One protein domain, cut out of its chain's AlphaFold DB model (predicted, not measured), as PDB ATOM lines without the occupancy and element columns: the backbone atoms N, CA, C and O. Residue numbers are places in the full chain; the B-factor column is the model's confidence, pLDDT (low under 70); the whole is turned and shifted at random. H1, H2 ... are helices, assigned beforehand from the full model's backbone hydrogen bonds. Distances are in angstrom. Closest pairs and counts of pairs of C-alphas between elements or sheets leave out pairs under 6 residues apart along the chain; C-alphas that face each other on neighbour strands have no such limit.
ATOM      1  N   ASP A 159     154.124 194.821  94.448       82.19
ATOM      2  CA  ASP A 159     154.079 196.273  94.634       82.19
ATOM      3  C   ASP A 159     152.803 196.698  95.381       82.19
ATOM      4  O   ASP A 159     152.875 197.519  96.297       82.19
ATOM      5  N   ASP A 160     151.663 196.058  95.091       81.31
ATOM      6  CA  ASP A 160     150.422 196.229  95.862       81.31
ATOM      7  C   ASP A 160     150.592 195.788  97.332       81.31
ATOM      8  O   ASP A 160     150.165 196.498  98.243       81.31
ATOM      9  N   LEU A 161     151.272 194.660  97.589       78.44
ATOM     10  CA  LEU A 161     151.575 194.197  98.953       78.44
ATOM     11  C   LEU A 161     152.454 195.191  99.725       78.44
ATOM     12  O   LEU A 161     152.119 195.536 100.856       78.44
ATOM     13  N   LYS A 162     153.528 195.709  99.113       87.50
ATOM     14  CA  LYS A 162     154.380 196.744  99.731       87.50
ATOM     15  C   LYS A 162     153.606 198.028 100.028       87.50
ATOM     16  O   LYS A 162     153.854 198.675 101.043       87.50
ATOM     17  N   ARG A 163     152.667 198.407  99.155       86.81
ATOM     18  CA  ARG A 163     151.816 199.587  99.352       86.81
ATOM     19  C   ARG A 163     150.874 199.410 100.546       86.81
ATOM     20  O   ARG A 163     150.782 200.316 101.370       86.81
ATOM     21  N   LEU A 164     150.246 198.240 100.673       80.19
ATOM     22  CA  LEU A 164     149.405 197.890 101.825       80.19
ATOM     23  C   LEU A 164     150.213 197.784 103.130       80.19
ATOM     24  O   LEU A 164     149.729 198.182 104.186       80.19
ATOM     25  N   GLU A 165     151.452 197.291 103.074       84.38
ATOM     26  CA  GLU A 165     152.348 197.239 104.235       84.38
ATOM     27  C   GLU A 165     152.759 198.645 104.710       84.38
ATOM     28  O   GLU A 165     152.744 198.917 105.913       84.38
ATOM     29  N   ALA A 166     153.035 199.567 103.781       89.19
ATOM     30  CA  ALA A 166     153.304 200.972 104.094       89.19
ATOM     31  C   ALA A 166     152.078 201.687 104.701       89.19
ATOM     32  O   ALA A 166     152.209 202.406 105.690       89.19
ATOM     33  N   GLU A 167     150.878 201.449 104.164       90.56
ATOM     34  CA  GLU A 167     149.623 201.991 104.703       90.56
ATOM     35  C   GLU A 167     149.320 201.440 106.110       90.56
ATOM     36  O   GLU A 167     148.976 202.189 107.028       90.56
ATOM     37  N   ALA A 168     149.553 200.143 106.335       80.75
ATOM     38  CA  ALA A 168     149.444 199.531 107.658       80.75
ATOM     39  C   ALA A 168     150.472 200.088 108.664       80.75
ATOM     40  O   ALA A 168     150.178 200.155 109.862       80.75
ATOM     41  N   ALA A 169     151.662 200.492 108.210       86.75
ATOM     42  CA  ALA A 169     152.663 201.144 109.051       86.75
ATOM     43  C   ALA A 169     152.237 202.565 109.463       86.75
ATOM     44  O   ALA A 169     152.352 202.910 110.643       86.75
ATOM     45  N   ASP A 170     151.677 203.359 108.543       92.69
ATOM     46  CA  ASP A 170     151.171 204.700 108.864       92.69
ATOM     47  C   ASP A 170     149.982 204.643 109.839       92.69
ATOM     48  O   ASP A 170     149.989 205.309 110.875       92.69
ATOM     49  N   LEU A 171     149.019 203.742 109.612       86.25
ATOM     50  CA  LEU A 171     147.896 203.530 110.534       86.25
ATOM     51  C   LEU A 171     148.353 203.111 111.946       86.25
ATOM     52  O   LEU A 171     147.754 203.530 112.940       86.25
ATOM     53  N   ARG A 172     149.434 202.325 112.065       77.38
ATOM     54  CA  ARG A 172     150.055 202.002 113.366       77.38
ATOM     55  C   ARG A 172     150.689 203.231 114.020       77.38
ATOM     56  O   ARG A 172     150.556 203.389 115.234       77.38
ATOM     57  N   SER A 173     151.328 204.105 113.240       89.88
ATOM     58  CA  SER A 173     151.876 205.381 113.719       89.88
ATOM     59  C   SER A 173     150.770 206.297 114.260       89.88
ATOM     60  O   SER A 173     150.832 206.740 115.407       89.88
ATOM     61  N   GLN A 174     149.685 206.478 113.497       83.88
ATOM     62  CA  GLN A 174     148.525 207.275 113.913       83.88
ATOM     63  C   GLN A 174     147.846 206.725 115.180       83.88
ATOM     64  O   GLN A 174     147.434 207.496 116.049       83.88
ATOM     65  N   LEU A 175     147.730 205.397 115.316       81.88
ATOM     66  CA  LEU A 175     147.203 204.768 116.532       81.88
ATOM     67  C   LEU A 175     148.107 205.003 117.746       81.88
ATOM     68  O   LEU A 175     147.593 205.264 118.833       81.88
ATOM     69  N   LYS A 176     149.432 204.958 117.565       86.81
ATOM     70  CA  LYS A 176     150.388 205.256 118.636       86.81
ATOM     71  C   LYS A 176     150.281 206.717 119.087       86.81
ATOM     72  O   LYS A 176     150.139 206.961 120.280       86.81
ATOM     73  N   GLN A 177     150.228 207.664 118.148       88.31
ATOM     74  CA  GLN A 177     150.033 209.087 118.452       88.31
ATOM     75  C   GLN A 177     148.733 209.326 119.244       88.31
ATOM     76  O   GLN A 177     148.748 209.966 120.291       88.31
ATOM     77  N   LYS A 178     147.613 208.725 118.809       84.31
ATOM     78  CA  LYS A 178     146.330 208.799 119.530       84.31
ATOM     79  C   LYS A 178     146.380 208.161 120.928       84.31
ATOM     80  O   LYS A 178     145.616 208.575 121.799       84.31
ATOM     81  N   ALA A 179     147.229 207.160 121.161       80.94
ATOM     82  CA  ALA A 179     147.428 206.584 122.491       80.94
ATOM     83  C   ALA A 179     148.188 207.555 123.413       80.94
ATOM     84  O   ALA A 179     147.716 207.827 124.516       80.94
ATOM     85  N   GLU A 180     149.283 208.148 122.927       87.44
ATOM     86  CA  GLU A 180     150.072 209.158 123.653       87.44
ATOM     87  C   GLU A 180     149.228 210.407 123.994       87.44
ATOM     88  O   GLU A 180     149.292 210.925 125.112       87.44
ATOM     89  N   ASP A 181     148.353 210.854 123.087       86.88
ATOM     90  CA  ASP A 181     147.450 211.986 123.342       86.88
ATOM     91  C   ASP A 181     146.329 211.653 124.354       86.88
ATOM     92  O   ASP A 181     145.944 212.507 125.157       86.88
ATOM     93  N   ASN A 182     145.830 210.408 124.389       79.50
ATOM     94  CA  ASN A 182     144.905 209.961 125.444       79.50
ATOM     95  C   ASN A 182     145.596 209.884 126.819       79.50
ATOM     96  O   ASN A 182     144.980 210.223 127.832       79.50
ATOM     97  N   GLU A 183     146.863 209.461 126.871       86.88
ATOM     98  CA  GLU A 183     147.641 209.434 128.114       86.88
ATOM     99  C   GLU A 183     147.861 210.855 128.657       86.88
ATOM    100  O   GLU A 183     147.593 211.111 129.830       86.88
ATOM    101  N   ARG A 184     148.211 211.817 127.790       87.56
ATOM    102  CA  ARG A 184     148.302 213.246 128.148       87.56
ATOM    103  C   ARG A 184     146.992 213.804 128.702       87.56
ATOM    104  O   ARG A 184     147.008 214.492 129.719       87.56
ATOM    105  N   LEU A 185     145.853 213.492 128.076       84.12
ATOM    106  CA  LEU A 185     144.535 213.899 128.583       84.12
ATOM    107  C   LEU A 185     144.218 213.275 129.952       84.12
ATOM    108  O   LEU A 185     143.625 213.934 130.802       84.12
ATOM    109  N   THR A 186     144.645 212.032 130.187       84.00
ATOM    110  CA  THR A 186     144.485 211.353 131.483       84.00
ATOM    111  C   THR A 186     145.348 212.011 132.565       84.00
ATOM    112  O   THR A 186     144.864 212.261 133.668       84.00
ATOM    113  N   GLN A 187     146.595 212.370 132.238       85.62
ATOM    114  CA  GLN A 187     147.479 213.120 133.137       85.62
ATOM    115  C   GLN A 187     146.895 214.502 133.476       85.62
ATOM    116  O   GLN A 187     146.837 214.857 134.652       85.62
ATOM    117  N   LEU A 188     146.384 215.244 132.484       86.06
ATOM    118  CA  LEU A 188     145.723 216.538 132.705       86.06
ATOM    119  C   LEU A 188     144.503 216.416 133.627       86.06
ATOM    120  O   LEU A 188     144.430 217.150 134.608       86.06
ATOM    121  N   LEU A 189     143.608 215.450 133.389       80.31
ATOM    122  CA  LEU A 189     142.452 215.198 134.263       80.31
ATOM    123  C   LEU A 189     142.870 214.859 135.701       80.31
ATOM    124  O   LEU A 189     142.273 215.366 136.647       80.31
ATOM    125  N   SER A 190     143.920 214.051 135.883       80.94
ATOM    126  CA  SER A 190     144.429 213.734 137.226       80.94
ATOM    127  C   SER A 190     145.016 214.961 137.940       80.94
ATOM    128  O   SER A 190     144.824 215.123 139.144       80.94
ATOM    129  N   ALA A 191     145.665 215.867 137.202       80.50
ATOM    130  CA  ALA A 191     146.179 217.123 137.739       80.50
ATOM    131  C   ALA A 191     145.053 218.131 138.047       80.50
ATOM    132  O   ALA A 191     145.164 218.885 139.010       80.50
ATOM    133  N   GLU A 192     143.968 218.137 137.268       76.81
ATOM    134  CA  GLU A 192     142.752 218.923 137.531       76.81
ATOM    135  C   GLU A 192     142.087 218.461 138.843       76.81
ATOM    136  O   GLU A 192     141.863 219.272 139.741       76.81
ATOM    137  N   GLN A 193     141.898 217.147 139.024       75.56
ATOM    138  CA  GLN A 193     141.350 216.556 140.256       75.56
ATOM    139  C   GLN A 193     142.233 216.799 141.493       75.56
ATOM    140  O   GLN A 193     141.730 217.002 142.601       75.56
ATOM    141  N   LEU A 223     130.366 209.688 126.260       74.94
ATOM    142  CA  LEU A 223     129.305 209.125 125.410       74.94
ATOM    143  C   LEU A 223     129.380 209.644 123.961       74.94
ATOM    144  O   LEU A 223     129.248 208.873 123.010       74.94
ATOM    145  N   LYS A 224     129.662 210.940 123.754       79.69
ATOM    146  CA  LYS A 224     129.892 211.514 122.413       79.69
ATOM    147  C   LYS A 224     131.136 210.925 121.728       79.69
ATOM    148  O   LYS A 224     131.105 210.723 120.516       79.69
ATOM    149  N   LYS A 225     132.208 210.625 122.475       83.94
ATOM    150  CA  LYS A 225     133.418 209.955 121.956       83.94
ATOM    151  C   LYS A 225     133.128 208.494 121.584       83.94
ATOM    152  O   LYS A 225     133.417 208.102 120.458       83.94
ATOM    153  N   ALA A 226     132.471 207.739 122.467       72.38
ATOM    154  CA  ALA A 226     132.089 206.344 122.234       72.38
ATOM    155  C   ALA A 226     131.160 206.180 121.017       72.38
ATOM    156  O   ALA A 226     131.363 205.283 120.204       72.38
ATOM    157  N   LYS A 227     130.183 207.080 120.826       74.19
ATOM    158  CA  LYS A 227     129.326 207.084 119.623       74.19
ATOM    159  C   LYS A 227     130.116 207.244 118.321       74.19
ATOM    160  O   LYS A 227     129.856 206.508 117.375       74.19
ATOM    161  N   LYS A 228     131.094 208.158 118.276       83.62
ATOM    162  CA  LYS A 228     131.967 208.322 117.098       83.62
ATOM    163  C   LYS A 228     132.828 207.084 116.841       83.62
ATOM    164  O   LYS A 228     133.041 206.729 115.689       83.62
ATOM    165  N   GLU A 229     133.303 206.422 117.895       81.50
ATOM    166  CA  GLU A 229     134.096 205.195 117.762       81.50
ATOM    167  C   GLU A 229     133.265 204.014 117.233       81.50
ATOM    168  O   GLU A 229     133.773 203.224 116.439       81.50
ATOM    169  N   ILE A 230     131.984 203.912 117.612       74.06
ATOM    170  CA  ILE A 230     131.053 202.939 117.017       74.06
ATOM    171  C   ILE A 230     130.860 203.236 115.527       74.06
ATOM    172  O   ILE A 230     131.085 202.343 114.719       74.06
ATOM    173  N   GLU A 231     130.550 204.480 115.153       79.06
ATOM    174  CA  GLU A 231     130.346 204.870 113.747       79.06
ATOM    175  C   GLU A 231     131.602 204.616 112.879       79.06
ATOM    176  O   GLU A 231     131.505 204.211 111.720       79.06
ATOM    177  N   GLU A 232     132.805 204.811 113.435       87.69
ATOM    178  CA  GLU A 232     134.070 204.478 112.764       87.69
ATOM    179  C   GLU A 232     134.281 202.955 112.644       87.69
ATOM    180  O   GLU A 232     134.745 202.472 111.610       87.69
ATOM    181  N   LYS A 233     133.922 202.173 113.672       79.50
ATOM    182  CA  LYS A 233     134.004 200.701 113.644       79.50
ATOM    183  C   LYS A 233     132.975 200.073 112.701       79.50
ATOM    184  O   LYS A 233     133.313 199.095 112.042       79.50
ATOM    185  N   GLU A 234     131.776 200.636 112.591       76.06
ATOM    186  CA  GLU A 234     130.742 200.207 111.639       76.06
ATOM    187  C   GLU A 234     131.220 200.394 110.193       76.06
ATOM    188  O   GLU A 234     131.242 199.428 109.434       76.06
ATOM    189  N   LYS A 235     131.763 201.573 109.846       87.75
ATOM    190  CA  LYS A 235     132.357 201.823 108.517       87.75
ATOM    191  C   LYS A 235     133.476 200.834 108.175       87.75
ATOM    192  O   LYS A 235     133.491 200.279 107.079       87.75
ATOM    193  N   ARG A 236     134.368 200.537 109.130       82.88
ATOM    194  CA  ARG A 236     135.426 199.524 108.946       82.88
ATOM    195  C   ARG A 236     134.868 198.108 108.757       82.88
ATOM    196  O   ARG A 236     135.457 197.329 108.012       82.88
ATOM    197  N   ILE A 237     133.762 197.757 109.418       80.62
ATOM    198  CA  ILE A 237     133.085 196.472 109.197       80.62
ATOM    199  C   ILE A 237     132.518 196.408 107.776       80.62
ATOM    200  O   ILE A 237     132.685 195.378 107.126       80.62
ATOM    201  N   ASP A 238     131.883 197.472 107.285       81.50
ATOM    202  CA  ASP A 238     131.312 197.508 105.934       81.50
ATOM    203  C   ASP A 238     132.404 197.413 104.856       81.50
ATOM    204  O   ASP A 238     132.289 196.615 103.923       81.50
ATOM    205  N   GLU A 239     133.519 198.129 105.030       86.19
ATOM    206  CA  GLU A 239     134.715 198.017 104.183       86.19
ATOM    207  C   GLU A 239     135.288 196.588 104.176       86.19
ATOM    208  O   GLU A 239     135.538 196.016 103.110       86.19
ATOM    209  N   LEU A 240     135.454 195.967 105.350       79.31
ATOM    210  CA  LEU A 240     135.960 194.595 105.462       79.31
ATOM    211  C   LEU A 240     134.977 193.563 104.893       79.31
ATOM    212  O   LEU A 240     135.411 192.602 104.259       79.31
ATOM    213  N   GLN A 241     133.664 193.756 105.050       77.88
ATOM    214  CA  GLN A 241     132.653 192.912 104.408       77.88
ATOM    215  C   GLN A 241     132.707 193.035 102.882       77.88
ATOM    216  O   GLN A 241     132.675 192.015 102.188       77.88
ATOM    217  N   LEU A 242     132.869 194.251 102.347       83.25
ATOM    218  CA  LEU A 242     133.050 194.480 100.914       83.25
ATOM    219  C   LEU A 242     134.305 193.759 100.388       83.25
ATOM    220  O   LEU A 242     134.259 193.116  99.337       83.25
ATOM    221  N   LEU A 243     135.409 193.804 101.143       76.38
ATOM    222  CA  LEU A 243     136.643 193.076 100.828       76.38
ATOM    223  C   LEU A 243     136.458 191.552 100.886       76.38
ATOM    224  O   LEU A 243     136.927 190.864  99.982       76.38
ATOM    225  N   VAL A 244     135.725 191.016 101.870       74.88
ATOM    226  CA  VAL A 244     135.376 189.580 101.948       74.88
ATOM    227  C   VAL A 244     134.567 189.138 100.726       74.88
ATOM    228  O   VAL A 244     134.884 188.114 100.119       74.88
ATOM    229  N   VAL A 245     133.556 189.914 100.322       77.25
ATOM    230  CA  VAL A 245     132.734 189.628  99.132       77.25
ATOM    231  C   VAL A 245     133.572 189.704  97.848       77.25
ATOM    232  O   VAL A 245     133.447 188.851  96.964       77.25
ATOM    233  N   LYS A 246     134.478 190.683  97.745       78.69
ATOM    234  CA  LYS A 246     135.370 190.862  96.589       78.69
ATOM    235  C   LYS A 246     136.440 189.768  96.483       78.69
ATOM    236  O   LYS A 246     136.692 189.270  95.388       78.69
ATOM    237  N   ALA A 247     137.031 189.340  97.599       69.62
ATOM    238  CA  ALA A 247     137.980 188.224  97.639       69.62
ATOM    239  C   ALA A 247     137.295 186.882  97.314       69.62
ATOM    240  O   ALA A 247     137.799 186.105  96.501       69.62
ATOM    241  N   GLY A 248     136.099 186.647  97.868       64.19
ATOM    242  CA  GLY A 248     135.309 185.440  97.604       64.19
ATOM    243  C   GLY A 248     134.808 185.305  96.159       64.19
ATOM    244  O   GLY A 248     134.557 184.191  95.710       64.19
ATOM    245  N   SER A 249     134.684 186.412  95.418       65.25
ATOM    246  CA  SER A 249     134.208 186.423  94.023       65.25
ATOM    247  C   SER A 249     135.312 186.391  92.962       65.25
ATOM    248  O   SER A 249     135.019 186.076  91.811       65.25
ATOM    249  N   SER A 250     136.569 186.697  93.312       55.06
ATOM    250  CA  SER A 250     137.648 186.894  92.326       55.06
ATOM    251  C   SER A 250     138.786 185.864  92.363       55.06
ATOM    252  O   SER A 250     139.566 185.802  91.413       55.06
ATOM    253  N   THR A 251     138.881 185.018  93.397       49.00
ATOM    254  CA  THR A 251     139.993 184.053  93.535       49.00
ATOM    255  C   THR A 251     139.566 182.693  94.092       49.00
ATOM    256  O   THR A 251     139.439 182.512  95.298       49.00
ATOM    257  N   SER A 252     139.427 181.690  93.217       48.69
ATOM    258  CA  SER A 252     139.129 180.292  93.576       48.69
ATOM    259  C   SER A 252     140.407 179.469  93.841       48.69
ATOM    260  O   SER A 252     140.681 178.491  93.144       48.69
ATOM    261  N   GLY A 253     141.233 179.896  94.801       53.09
ATOM    262  CA  GLY A 253     142.498 179.234  95.157       53.09
ATOM    263  C   GLY A 253     142.686 179.111  96.669       53.09
ATOM    264  O   GLY A 253     142.172 179.937  97.417       53.09
ATOM    265  N   ALA A 254     143.436 178.101  97.126       54.62
ATOM    266  CA  ALA A 254     143.584 177.780  98.553       54.62
ATOM    267  C   ALA A 254     144.064 178.969  99.416       54.62
ATOM    268  O   ALA A 254     143.499 179.219 100.477       54.62
ATOM    269  N   SER A 255     145.006 179.777  98.915       54.88
ATOM    270  CA  SER A 255     145.506 180.982  99.601       54.88
ATOM    271  C   SER A 255     144.485 182.125  99.722       54.88
ATOM    272  O   SER A 255     144.662 183.032 100.534       54.88
ATOM    273  N   ALA A 256     143.397 182.100  98.943       56.31
ATOM    274  CA  ALA A 256     142.271 183.018  99.113       56.31
ATOM    275  C   ALA A 256     141.271 182.531 100.177       56.31
ATOM    276  O   ALA A 256     140.532 183.336 100.738       56.31
ATOM    277  N   GLY A 257     141.264 181.231 100.495       62.00
ATOM    278  CA  GLY A 257     140.485 180.688 101.610       62.00
ATOM    279  C   GLY A 257     140.988 181.216 102.955       62.00
ATOM    280  O   GLY A 257     140.203 181.730 103.749       62.00
ATOM    281  N   GLU A 258     142.305 181.174 103.169       67.50
ATOM    282  CA  GLU A 258     142.945 181.653 104.404       67.50
ATOM    283  C   GLU A 258     142.750 183.160 104.629       67.50
ATOM    284  O   GLU A 258     142.439 183.584 105.744       67.50
ATOM    285  N   SER A 259     142.863 183.984 103.579       71.88
ATOM    286  CA  SER A 259     142.644 185.432 103.697       71.88
ATOM    287  C   SER A 259     141.175 185.784 103.962       71.88
ATOM    288  O   SER A 259     140.895 186.658 104.784       71.88
ATOM    289  N   VAL A 260     140.224 185.059 103.362       74.81
ATOM    290  CA  VAL A 260     138.790 185.201 103.664       74.81
ATOM    291  C   VAL A 260     138.462 184.752 105.094       74.81
ATOM    292  O   VAL A 260     137.652 185.401 105.759       74.81
ATOM    293  N   GLU A 261     139.091 183.694 105.616       79.12
ATOM    294  CA  GLU A 261     138.945 183.317 107.029       79.12
ATOM    295  C   GLU A 261     139.528 184.355 107.993       79.12
ATOM    296  O   GLU A 261     138.902 184.659 109.012       79.12
ATOM    297  N   ALA A 262     140.704 184.908 107.689       80.69
ATOM    298  CA  ALA A 262     141.326 185.947 108.505       80.69
ATOM    299  C   ALA A 262     140.437 187.200 108.582       80.69
ATOM    300  O   ALA A 262     140.172 187.706 109.677       80.69
ATOM    301  N   LEU A 263     139.894 187.644 107.443       79.31
ATOM    302  CA  LEU A 263     138.958 188.769 107.379       79.31
ATOM    303  C   LEU A 263     137.642 188.476 108.122       79.31
ATOM    304  O   LEU A 263     137.152 189.343 108.843       79.31
ATOM    305  N   LYS A 264     137.090 187.255 108.036       81.75
ATOM    306  CA  LYS A 264     135.918 186.852 108.842       81.75
ATOM    307  C   LYS A 264     136.197 186.943 110.344       81.75
ATOM    308  O   LYS A 264     135.432 187.584 111.060       81.75
ATOM    309  N   LYS A 265     137.322 186.384 110.813       87.81
ATOM    310  CA  LYS A 265     137.752 186.466 112.224       87.81
ATOM    311  C   LYS A 265     137.916 187.924 112.684       87.81
ATOM    312  O   LYS A 265     137.559 188.253 113.813       87.81
ATOM    313  N   GLN A 266     138.394 188.811 111.809       81.12
ATOM    314  CA  GLN A 266     138.504 190.246 112.085       81.12
ATOM    315  C   GLN A 266     137.133 190.936 112.190       81.12
ATOM    316  O   GLN A 266     136.906 191.687 113.140       81.12
ATOM    317  N   VAL A 267     136.206 190.645 111.271       82.25
ATOM    318  CA  VAL A 267     134.823 191.156 111.298       82.25
ATOM    319  C   VAL A 267     134.087 190.690 112.557       82.25
ATOM    320  O   VAL A 267     133.425 191.492 113.214       82.25
ATOM    321  N   ASP A 268     134.216 189.421 112.944       86.00
ATOM    322  CA  ASP A 268     133.533 188.902 114.131       86.00
ATOM    323  C   ASP A 268     134.113 189.476 115.435       86.00
ATOM    324  O   ASP A 268     133.346 189.804 116.343       86.00
ATOM    325  N   LYS A 269     135.429 189.736 115.492       91.06
ATOM    326  CA  LYS A 269     136.048 190.489 116.594       91.06
ATOM    327  C   LYS A 269     135.525 191.930 116.680       91.06
ATOM    328  O   LYS A 269     135.167 192.393 117.762       91.06
ATOM    329  N   GLN A 270     135.410 192.636 115.555       82.75
ATOM    330  CA  GLN A 270     134.847 193.992 115.555       82.75
ATOM    331  C   GLN A 270     133.367 194.006 115.971       82.75
ATOM    332  O   GLN A 270     132.951 194.895 116.711       82.75
ATOM    333  N   LYS A 271     132.576 192.990 115.593       84.75
ATOM    334  CA  LYS A 271     131.198 192.830 116.092       84.75
ATOM    335  C   LYS A 271     131.146 192.617 117.607       84.75
ATOM    336  O   LYS A 271     130.232 193.137 118.247       84.75
ATOM    337  N   THR A 272     132.085 191.870 118.202       85.00
ATOM    338  CA  THR A 272     132.151 191.746 119.669       85.00
ATOM    339  C   THR A 272     132.542 193.062 120.340       85.00
ATOM    340  O   THR A 272     131.910 193.432 121.328       85.00
ATOM    341  N   ASP A 273     133.476 193.819 119.758       84.38
ATOM    342  CA  ASP A 273     133.878 195.136 120.271       84.38
ATOM    343  C   ASP A 273     132.712 196.146 120.216       84.38
ATOM    344  O   ASP A 273     132.489 196.888 121.171       84.38
ATOM    345  N   ILE A 274     131.909 196.142 119.142       79.31
ATOM    346  CA  ILE A 274     130.694 196.972 119.029       79.31
ATOM    347  C   ILE A 274     129.634 196.562 120.057       79.31
ATOM    348  O   ILE A 274     128.987 197.429 120.642       79.31
ATOM    349  N   LYS A 275     129.446 195.262 120.328       84.62
ATOM    350  CA  LYS A 275     128.526 194.806 121.389       84.62
ATOM    351  C   LYS A 275     128.967 195.285 122.774       84.62
ATOM    352  O   LYS A 275     128.115 195.701 123.556       84.62
ATOM    353  N   ALA A 276     130.270 195.263 123.061       86.31
ATOM    354  CA  ALA A 276     130.821 195.786 124.309       86.31
ATOM    355  C   ALA A 276     130.612 197.307 124.432       86.31
ATOM    356  O   ALA A 276     130.036 197.760 125.420       86.31
ATOM    357  N   LEU A 277     130.963 198.080 123.397       79.19
ATOM    358  CA  LEU A 277     130.761 199.536 123.369       79.19
ATOM    359  C   LEU A 277     129.281 199.942 123.442       79.19
ATOM    360  O   LEU A 277     128.946 200.936 124.079       79.19
ATOM    361  N   ASN A 278     128.372 199.182 122.824       78.38
ATOM    362  CA  ASN A 278     126.933 199.436 122.936       78.38
ATOM    363  C   ASN A 278     126.394 199.165 124.345       78.38
ATOM    364  O   ASN A 278     125.480 199.864 124.782       78.38
ATOM    365  N   LYS A 279     126.965 198.197 125.074       89.50
ATOM    366  CA  LYS A 279     126.658 198.004 126.493       89.50
ATOM    367  C   LYS A 279     127.156 199.193 127.319       89.50
ATOM    368  O   LYS A 279     126.361 199.806 128.016       89.50
ATOM    369  N   GLU A 280     128.415 199.594 127.150       78.94
ATOM    370  CA  GLU A 280     128.991 200.753 127.851       78.94
ATOM    371  C   GLU A 280     128.236 202.064 127.553       78.94
ATOM    372  O   GLU A 280     128.051 202.894 128.444       78.94
ATOM    373  N   ASN A 281     127.727 202.244 126.328       78.56
ATOM    374  CA  ASN A 281     126.869 203.377 125.966       78.56
ATOM    375  C   ASN A 281     125.497 203.349 126.659       78.56
ATOM    376  O   ASN A 281     124.974 204.421 126.959       78.56
ATOM    377  N   ARG A 282     124.909 202.168 126.910       82.62
ATOM    378  CA  ARG A 282     123.689 202.040 127.732       82.62
ATOM    379  C   ARG A 282     124.004 202.377 129.184       82.62
ATOM    380  O   ARG A 282     123.457 203.349 129.688       82.62
ATOM    381  N   ASP A 283     124.997 201.711 129.772       83.19
ATOM    382  CA  ASP A 283     125.438 201.945 131.153       83.19
ATOM    383  C   ASP A 283     125.800 203.434 131.399       83.19
ATOM    384  O   ASP A 283     125.566 203.980 132.476       83.19
ATOM    385  N   SER A 284     126.356 204.123 130.393       80.69
ATOM    386  CA  SER A 284     126.655 205.565 130.440       80.69
ATOM    387  C   SER A 284     125.418 206.453 130.274       80.69
ATOM    388  O   SER A 284     125.363 207.525 130.873       80.69
ATOM    389  N   LYS A 285     124.432 206.039 129.469       80.81
ATOM    390  CA  LYS A 285     123.159 206.756 129.315       80.81
ATOM    391  C   LYS A 285     122.342 206.680 130.608       80.81
ATOM    392  O   LYS A 285     121.848 207.710 131.051       80.81
ATOM    393  N   ASP A 286     122.286 205.508 131.230       82.31
ATOM    394  CA  ASP A 286     121.567 205.273 132.485       82.31
ATOM    395  C   ASP A 286     122.192 206.097 133.629       82.31
ATOM    396  O   ASP A 286     121.486 206.731 134.414       82.31
ATOM    397  N   LYS A 287     123.530 206.203 133.669       85.44
ATOM    398  CA  LYS A 287     124.242 207.125 134.575       85.44
ATOM    399  C   LYS A 287     123.909 208.592 134.316       85.44
ATOM    400  O   LYS A 287     123.682 209.319 135.273       85.44
ATOM    401  N   ILE A 288     123.860 209.031 133.056       80.56
ATOM    402  CA  ILE A 288     123.462 210.407 132.710       80.56
ATOM    403  C   ILE A 288     122.023 210.683 133.158       80.56
ATOM    404  O   ILE A 288     121.762 211.749 133.697       80.56
ATOM    405  N   GLU A 289     121.102 209.734 132.982       83.19
ATOM    406  CA  GLU A 289     119.719 209.870 133.453       83.19
ATOM    407  C   GLU A 289     119.639 209.932 134.986       83.19
ATOM    408  O   GLU A 289     118.916 210.766 135.526       83.19
ATOM    409  N   THR A 290     120.445 209.131 135.689       80.31
ATOM    410  CA  THR A 290     120.532 209.155 137.159       80.31
ATOM    411  C   THR A 290     121.100 210.488 137.664       80.31
ATOM    412  O   THR A 290     120.467 211.148 138.484       80.31
ATOM    413  N   LEU A 291     122.234 210.943 137.113       77.62
ATOM    414  CA  LEU A 291     122.846 212.239 137.439       77.62
ATOM    415  C   LEU A 291     121.911 213.412 137.111       77.62
ATOM    416  O   LEU A 291     121.862 214.382 137.860       77.62
ATOM    417  N   GLN A 292     121.138 213.329 136.024       77.69
ATOM    418  CA  GLN A 292     120.146 214.348 135.676       77.69
ATOM    419  C   GLN A 292     119.002 214.390 136.702       77.69
ATOM    420  O   GLN A 292     118.618 215.473 137.131       77.69
ATOM    421  N   GLN A 293     118.501 213.233 137.154       79.12
ATOM    422  CA  GLN A 293     117.497 213.170 138.225       79.12
ATOM    423  C   GLN A 293     118.038 213.705 139.559       79.12
ATOM    424  O   GLN A 293     117.315 214.397 140.274       79.12
ATOM    425  N   GLU A 294     119.297 213.422 139.900       76.56
ATOM    426  CA  GLU A 294     119.953 213.971 141.094       76.56
ATOM    427  C   GLU A 294     120.160 215.485 140.987       76.56
ATOM    428  O   GLU A 294     119.878 216.206 141.945       76.56
ATOM    429  N   LEU A 295     120.544 215.988 139.810       76.88
ATOM    430  CA  LEU A 295     120.656 217.418 139.521       76.88
ATOM    431  C   LEU A 295     119.305 218.133 139.658       76.88
ATOM    432  O   LEU A 295     119.216 219.167 140.319       76.88
ATOM    433  N   ASP A 296     118.244 217.575 139.076       77.31
ATOM    434  CA  ASP A 296     116.896 218.147 139.132       77.31
ATOM    435  C   ASP A 296     116.332 218.079 140.568       77.31
ATOM    436  O   ASP A 296     115.660 219.007 141.030       77.31
ATOM    437  N   ARG A 297     116.680 217.033 141.333       77.44
ATOM    438  CA  ARG A 297     116.363 216.901 142.766       77.44
ATOM    439  C   ARG A 297     117.143 217.895 143.634       77.44
ATOM    440  O   ARG A 297     116.573 218.448 144.571       77.44
ATOM    441  N   ALA A 298     118.409 218.162 143.323       73.25
ATOM    442  CA  ALA A 298     119.218 219.173 144.005       73.25
ATOM    443  C   ALA A 298     118.715 220.596 143.702       73.25
ATOM    444  O   ALA A 298     118.613 221.421 144.608       73.25
ATOM    445  N   LYS A 299     118.321 220.863 142.450       70.38
ATOM    446  CA  LYS A 299     117.756 222.152 142.015       70.38
ATOM    447  C   LYS A 299     116.359 222.416 142.584       70.38
ATOM    448  O   LYS A 299     116.066 223.553 142.942       70.38
ATOM    449  N   SER A 300     115.518 221.389 142.725       64.75
ATOM    450  CA  SER A 300     114.197 221.508 143.371       64.75
ATOM    451  C   SER A 300     114.261 221.505 144.906       64.75
ATOM    452  O   SER A 300     113.439 222.148 145.554       64.75
ATOM    453  N   GLY A 301     115.260 220.853 145.511       51.84
ATOM    454  CA  GLY A 301     115.420 220.760 146.968       51.84
ATOM    455  C   GLY A 301     115.851 222.049 147.685       51.84
ATOM    456  O   GLY A 301     115.860 222.078 148.914       51.84
ATOM    457  N   GLY A 302     116.211 223.111 146.952       47.53
ATOM    458  CA  GLY A 302     116.760 224.353 147.515       47.53
ATOM    459  C   GLY A 302     115.743 225.408 147.978       47.53
ATOM    460  O   GLY A 302     116.151 226.405 148.573       47.53
ATOM    461  N   GLU A 327     104.389 202.458 124.404       86.88
ATOM    462  CA  GLU A 327     105.371 202.459 123.304       86.88
ATOM    463  C   GLU A 327     106.238 201.190 123.354       86.88
ATOM    464  O   GLU A 327     106.435 200.533 122.336       86.88
ATOM    465  N   LYS A 328     106.643 200.763 124.557       89.69
ATOM    466  CA  LYS A 328     107.363 199.502 124.764       89.69
ATOM    467  C   LYS A 328     106.518 198.266 124.418       89.69
ATOM    468  O   LYS A 328     107.043 197.331 123.819       89.69
ATOM    469  N   GLU A 329     105.230 198.242 124.769       91.25
ATOM    470  CA  GLU A 329     104.315 197.164 124.350       91.25
ATOM    471  C   GLU A 329     104.161 197.100 122.819       91.25
ATOM    472  O   GLU A 329     104.097 196.005 122.257       91.25
ATOM    473  N   GLU A 330     104.128 198.251 122.138       90.31
ATOM    474  CA  GLU A 330     104.080 198.334 120.673       90.31
ATOM    475  C   GLU A 330     105.391 197.834 120.029       90.31
ATOM    476  O   GLU A 330     105.333 197.023 119.101       90.31
ATOM    477  N   ASP A 331     106.557 198.207 120.569       88.62
ATOM    478  CA  ASP A 331     107.869 197.697 120.136       88.62
ATOM    479  C   ASP A 331     108.005 196.173 120.340       88.62
ATOM    480  O   ASP A 331     108.429 195.461 119.426       88.62
ATOM    481  N   GLU A 332     107.588 195.633 121.494       91.56
ATOM    482  CA  GLU A 332     107.581 194.179 121.743       91.56
ATOM    483  C   GLU A 332     106.661 193.427 120.759       91.56
ATOM    484  O   GLU A 332     106.933 192.277 120.396       91.56
ATOM    485  N   LEU A 333     105.580 194.063 120.293       94.00
ATOM    486  CA  LEU A 333     104.691 193.511 119.267       94.00
ATOM    487  C   LEU A 333     105.367 193.487 117.888       94.00
ATOM    488  O   LEU A 333     105.299 192.471 117.189       94.00
ATOM    489  N   ILE A 334     106.064 194.570 117.526       91.81
ATOM    490  CA  ILE A 334     106.834 194.687 116.281       91.81
ATOM    491  C   ILE A 334     107.970 193.652 116.248       91.81
ATOM    492  O   ILE A 334     108.135 192.962 115.239       91.81
ATOM    493  N   GLU A 335     108.714 193.464 117.343       91.81
ATOM    494  CA  GLU A 335     109.760 192.432 117.422       91.81
ATOM    495  C   GLU A 335     109.191 191.016 117.232       91.81
ATOM    496  O   GLU A 335     109.752 190.219 116.468       91.81
ATOM    497  N   ARG A 336     108.041 190.697 117.851       94.25
ATOM    498  CA  ARG A 336     107.356 189.404 117.647       94.25
ATOM    499  C   ARG A 336     106.898 189.212 116.204       94.25
ATOM    500  O   ARG A 336     107.027 188.105 115.673       94.25
ATOM    501  N   GLU A 337     106.385 190.253 115.550       94.00
ATOM    502  CA  GLU A 337     105.967 190.173 114.149       94.00
ATOM    503  C   GLU A 337     107.168 189.973 113.211       94.00
ATOM    504  O   GLU A 337     107.142 189.075 112.364       94.00
ATOM    505  N   ILE A 338     108.272 190.700 113.420       92.62
ATOM    506  CA  ILE A 338     109.533 190.508 112.684       92.62
ATOM    507  C   ILE A 338     110.077 189.084 112.886       92.62
ATOM    508  O   ILE A 338     110.500 188.438 111.921       92.62
ATOM    509  N   TYR A 339     110.029 188.544 114.106       93.00
ATOM    510  CA  TYR A 339     110.442 187.167 114.390       93.00
ATOM    511  C   TYR A 339     109.546 186.130 113.684       93.00
ATOM    512  O   TYR A 339     110.034 185.189 113.049       93.00
ATOM    513  N   CYS A 340     108.226 186.329 113.707       92.12
ATOM    514  CA  CYS A 340     107.252 185.491 113.001       92.12
ATOM    515  C   CYS A 340     107.446 185.534 111.472       92.12
ATOM    516  O   CYS A 340     107.382 184.507 110.790       92.12
ATOM    517  N   MET A 341     107.743 186.706 110.909       91.56
ATOM    518  CA  MET A 341     108.000 186.855 109.477       91.56
ATOM    519  C   MET A 341     109.346 186.248 109.066       91.56
ATOM    520  O   MET A 341     109.408 185.493 108.095       91.56
ATOM    521  N   THR A 342     110.426 186.492 109.813       91.06
ATOM    522  CA  THR A 342     111.755 185.929 109.500       91.06
ATOM    523  C   THR A 342     111.796 184.402 109.616       91.06
ATOM    524  O   THR A 342     112.425 183.747 108.778       91.06
ATOM    525  N   THR A 343     111.081 183.803 110.573       91.19
ATOM    526  CA  THR A 343     110.932 182.338 110.664       91.19
ATOM    527  C   THR A 343     110.142 181.760 109.482       91.19
ATOM    528  O   THR A 343     110.591 180.774 108.887       91.19
ATOM    529  N   LYS A 344     109.054 182.413 109.039       91.69
ATOM    530  CA  LYS A 344     108.333 182.053 107.797       91.69
ATOM    531  C   LYS A 344     109.219 182.161 106.547       91.69
ATOM    532  O   LYS A 344     109.221 181.254 105.718       91.69
ATOM    533  N   TYR A 345     110.028 183.212 106.411       88.38
ATOM    534  CA  TYR A 345     110.963 183.329 105.283       88.38
ATOM    535  C   TYR A 345     112.031 182.224 105.286       88.38
ATOM    536  O   TYR A 345     112.346 181.673 104.225       88.38
ATOM    537  N   ARG A 346     112.556 181.842 106.459       89.88
ATOM    538  CA  ARG A 346     113.511 180.726 106.581       89.88
ATOM    539  C   ARG A 346     112.898 179.392 106.151       89.88
ATOM    540  O   ARG A 346     113.560 178.650 105.425       89.88
ATOM    541  N   SER A 347     111.652 179.095 106.529       90.12
ATOM    542  CA  SER A 347     110.999 177.837 106.134       90.12
ATOM    543  C   SER A 347     110.719 177.774 104.625       90.12
ATOM    544  O   SER A 347     111.019 176.756 103.997       90.12
ATOM    545  N   ILE A 348     110.267 178.877 104.013       92.25
ATOM    546  CA  ILE A 348     110.093 179.000 102.552       92.25
ATOM    547  C   ILE A 348     111.432 178.830 101.820       92.25
ATOM    548  O   ILE A 348     111.518 178.084 100.840       92.25
ATOM    549  N   THR A 349     112.501 179.465 102.306       91.25
ATOM    550  CA  THR A 349     113.848 179.326 101.726       91.25
ATOM    551  C   THR A 349     114.332 177.875 101.800       91.25
ATOM    552  O   THR A 349     114.763 177.315 100.793       91.25
ATOM    553  N   ALA A 350     114.182 177.218 102.956       90.12
ATOM    554  CA  ALA A 350     114.549 175.813 103.128       90.12
ATOM    555  C   ALA A 350     113.740 174.875 102.211       90.12
ATOM    556  O   ALA A 350     114.316 173.981 101.588       90.12
ATOM    557  N   ALA A 351     112.427 175.092 102.074       90.81
ATOM    558  CA  ALA A 351     111.578 174.333 101.154       90.81
ATOM    559  C   ALA A 351     112.008 174.519  99.687       90.81
ATOM    560  O   ALA A 351     112.106 173.544  98.938       90.81
ATOM    561  N   THR A 352     112.349 175.750  99.298       90.50
ATOM    562  CA  THR A 352     112.825 176.084  97.947       90.50
ATOM    563  C   THR A 352     114.155 175.389  97.636       90.50
ATOM    564  O   THR A 352     114.301 174.785  96.573       90.50
ATOM    565  N   VAL A 353     115.100 175.377  98.585       91.25
ATOM    566  CA  VAL A 353     116.379 174.650  98.462       91.25
ATOM    567  C   VAL A 353     116.165 173.133  98.360       91.25
ATOM    568  O   VAL A 353     116.813 172.489  97.531       91.25
ATOM    569  N   ARG A 354     115.233 172.544  99.128       90.50
ATOM    570  CA  ARG A 354     114.873 171.116  98.994       90.50
ATOM    571  C   ARG A 354     114.298 170.803  97.610       90.50
ATOM    572  O   ARG A 354     114.763 169.861  96.974       90.50
ATOM    573  N   LEU A 355     113.346 171.603  97.121       89.56
ATOM    574  CA  LEU A 355     112.764 171.459  95.779       89.56
ATOM    575  C   LEU A 355     113.836 171.527  94.684       89.56
ATOM    576  O   LEU A 355     113.849 170.690  93.778       89.56
ATOM    577  N   TRP A 356     114.781 172.463  94.801       91.94
ATOM    578  CA  TRP A 356     115.916 172.558  93.884       91.94
ATOM    579  C   TRP A 356     116.791 171.296  93.942       91.94
ATOM    580  O   TRP A 356     117.062 170.684  92.909       91.94
ATOM    581  N   ARG A 357     117.157 170.829  95.144       87.81
ATOM    582  CA  ARG A 357     117.973 169.617  95.344       87.81
ATOM    583  C   ARG A 357     117.296 168.346  94.811       87.81
ATOM    584  O   ARG A 357     117.986 167.482  94.278       87.81
ATOM    585  N   HIS A 358     115.968 168.243  94.903       85.81
ATOM    586  CA  HIS A 358     115.206 167.157  94.276       85.81
ATOM    587  C   HIS A 358     115.197 167.261  92.748       85.81
ATOM    588  O   HIS A 358     115.430 166.256  92.081       85.81
ATOM    589  N   ARG A 359     115.011 168.461  92.180       84.62
ATOM    590  CA  ARG A 359     115.026 168.674  90.722       84.62
ATOM    591  C   ARG A 359     116.352 168.254  90.075       84.62
ATOM    592  O   ARG A 359     116.327 167.684  88.992       84.62
ATOM    593  N   TRP A 360     117.482 168.470  90.750       79.38
ATOM    594  CA  TRP A 360     118.805 168.020  90.288       79.38
ATOM    595  C   TRP A 360     119.113 166.538  90.565       79.38
ATOM    596  O   TRP A 360     120.094 166.020  90.038       79.38
TER     597      TRP A 360
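Overview. This is residues 159 to 193, 223 to 302 and 327 to 360 of the 477 residues of the protein "C2 NT-type domain-containing protein" of Acanthamoeba castellanii str. Neff (UniProt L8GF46). A long, lopsided helical hairpin, H2 folding back into the much longer H3, makes the middle of a flat layer of long helices, and the far end of H3, residues 289 to 300, sticks out beyond H2. H1 and H4 stand free on either side of this hairpin, with space between, and the four helices run roughly along one axis, H1 and H3 one way, H2 and H4 the other. The printed part has 149 residues with four named helices, in the order H1, H2, H3, H4, and no named strand; the class is all helix. The whole is extended, with a radius of gyration of the C-alphas of 24.0 A, and spans 80 by 55 by 15 A.

Along the chain. H1, residues 159 to 193, begins at C-alpha 159 at (154.079, 196.273, 94.634) and is 51.5 A long from first to last C-alpha. H2, residues 223 to 250, is 40.7 A long. H3, residues 254 to 300, is the longest helix, 69.2 A, and ends at C-alpha 300 at (114.197, 221.508, 143.371). H4, residues 327 to 359, is 47.9 A long and ends at C-alpha 359 at (115.026, 168.674, 90.722).

Arrangement. H2 and H3 form a helical hairpin with a tight link of 3 residues. They touch, with the C-alphas of Val 244 and Val 260 closest at 5.8 A. They run opposite ways at a shallow tilt of 17 degrees. H1 touches no helix, and H4 touches no helix. In H1, H2 and H4 every O i to N i+4 pair is within hydrogen-bond range; in H3, 41 of 43 are.

Size, cuts and confidence. The C-alphas of Gly 302 and Trp 360 are the two farthest apart, at 80.3 A. Residues 194 to 222 are not printed, and C-alphas 193 and 223 are 20.5 A apart across this cut. Residues 303 to 326 are not printed either, with 34.6 A between C-alphas 302 and 327. The mean pLDDT of the printed part is 81.2; residues 247 to 258 and 300 to 302 are under 70.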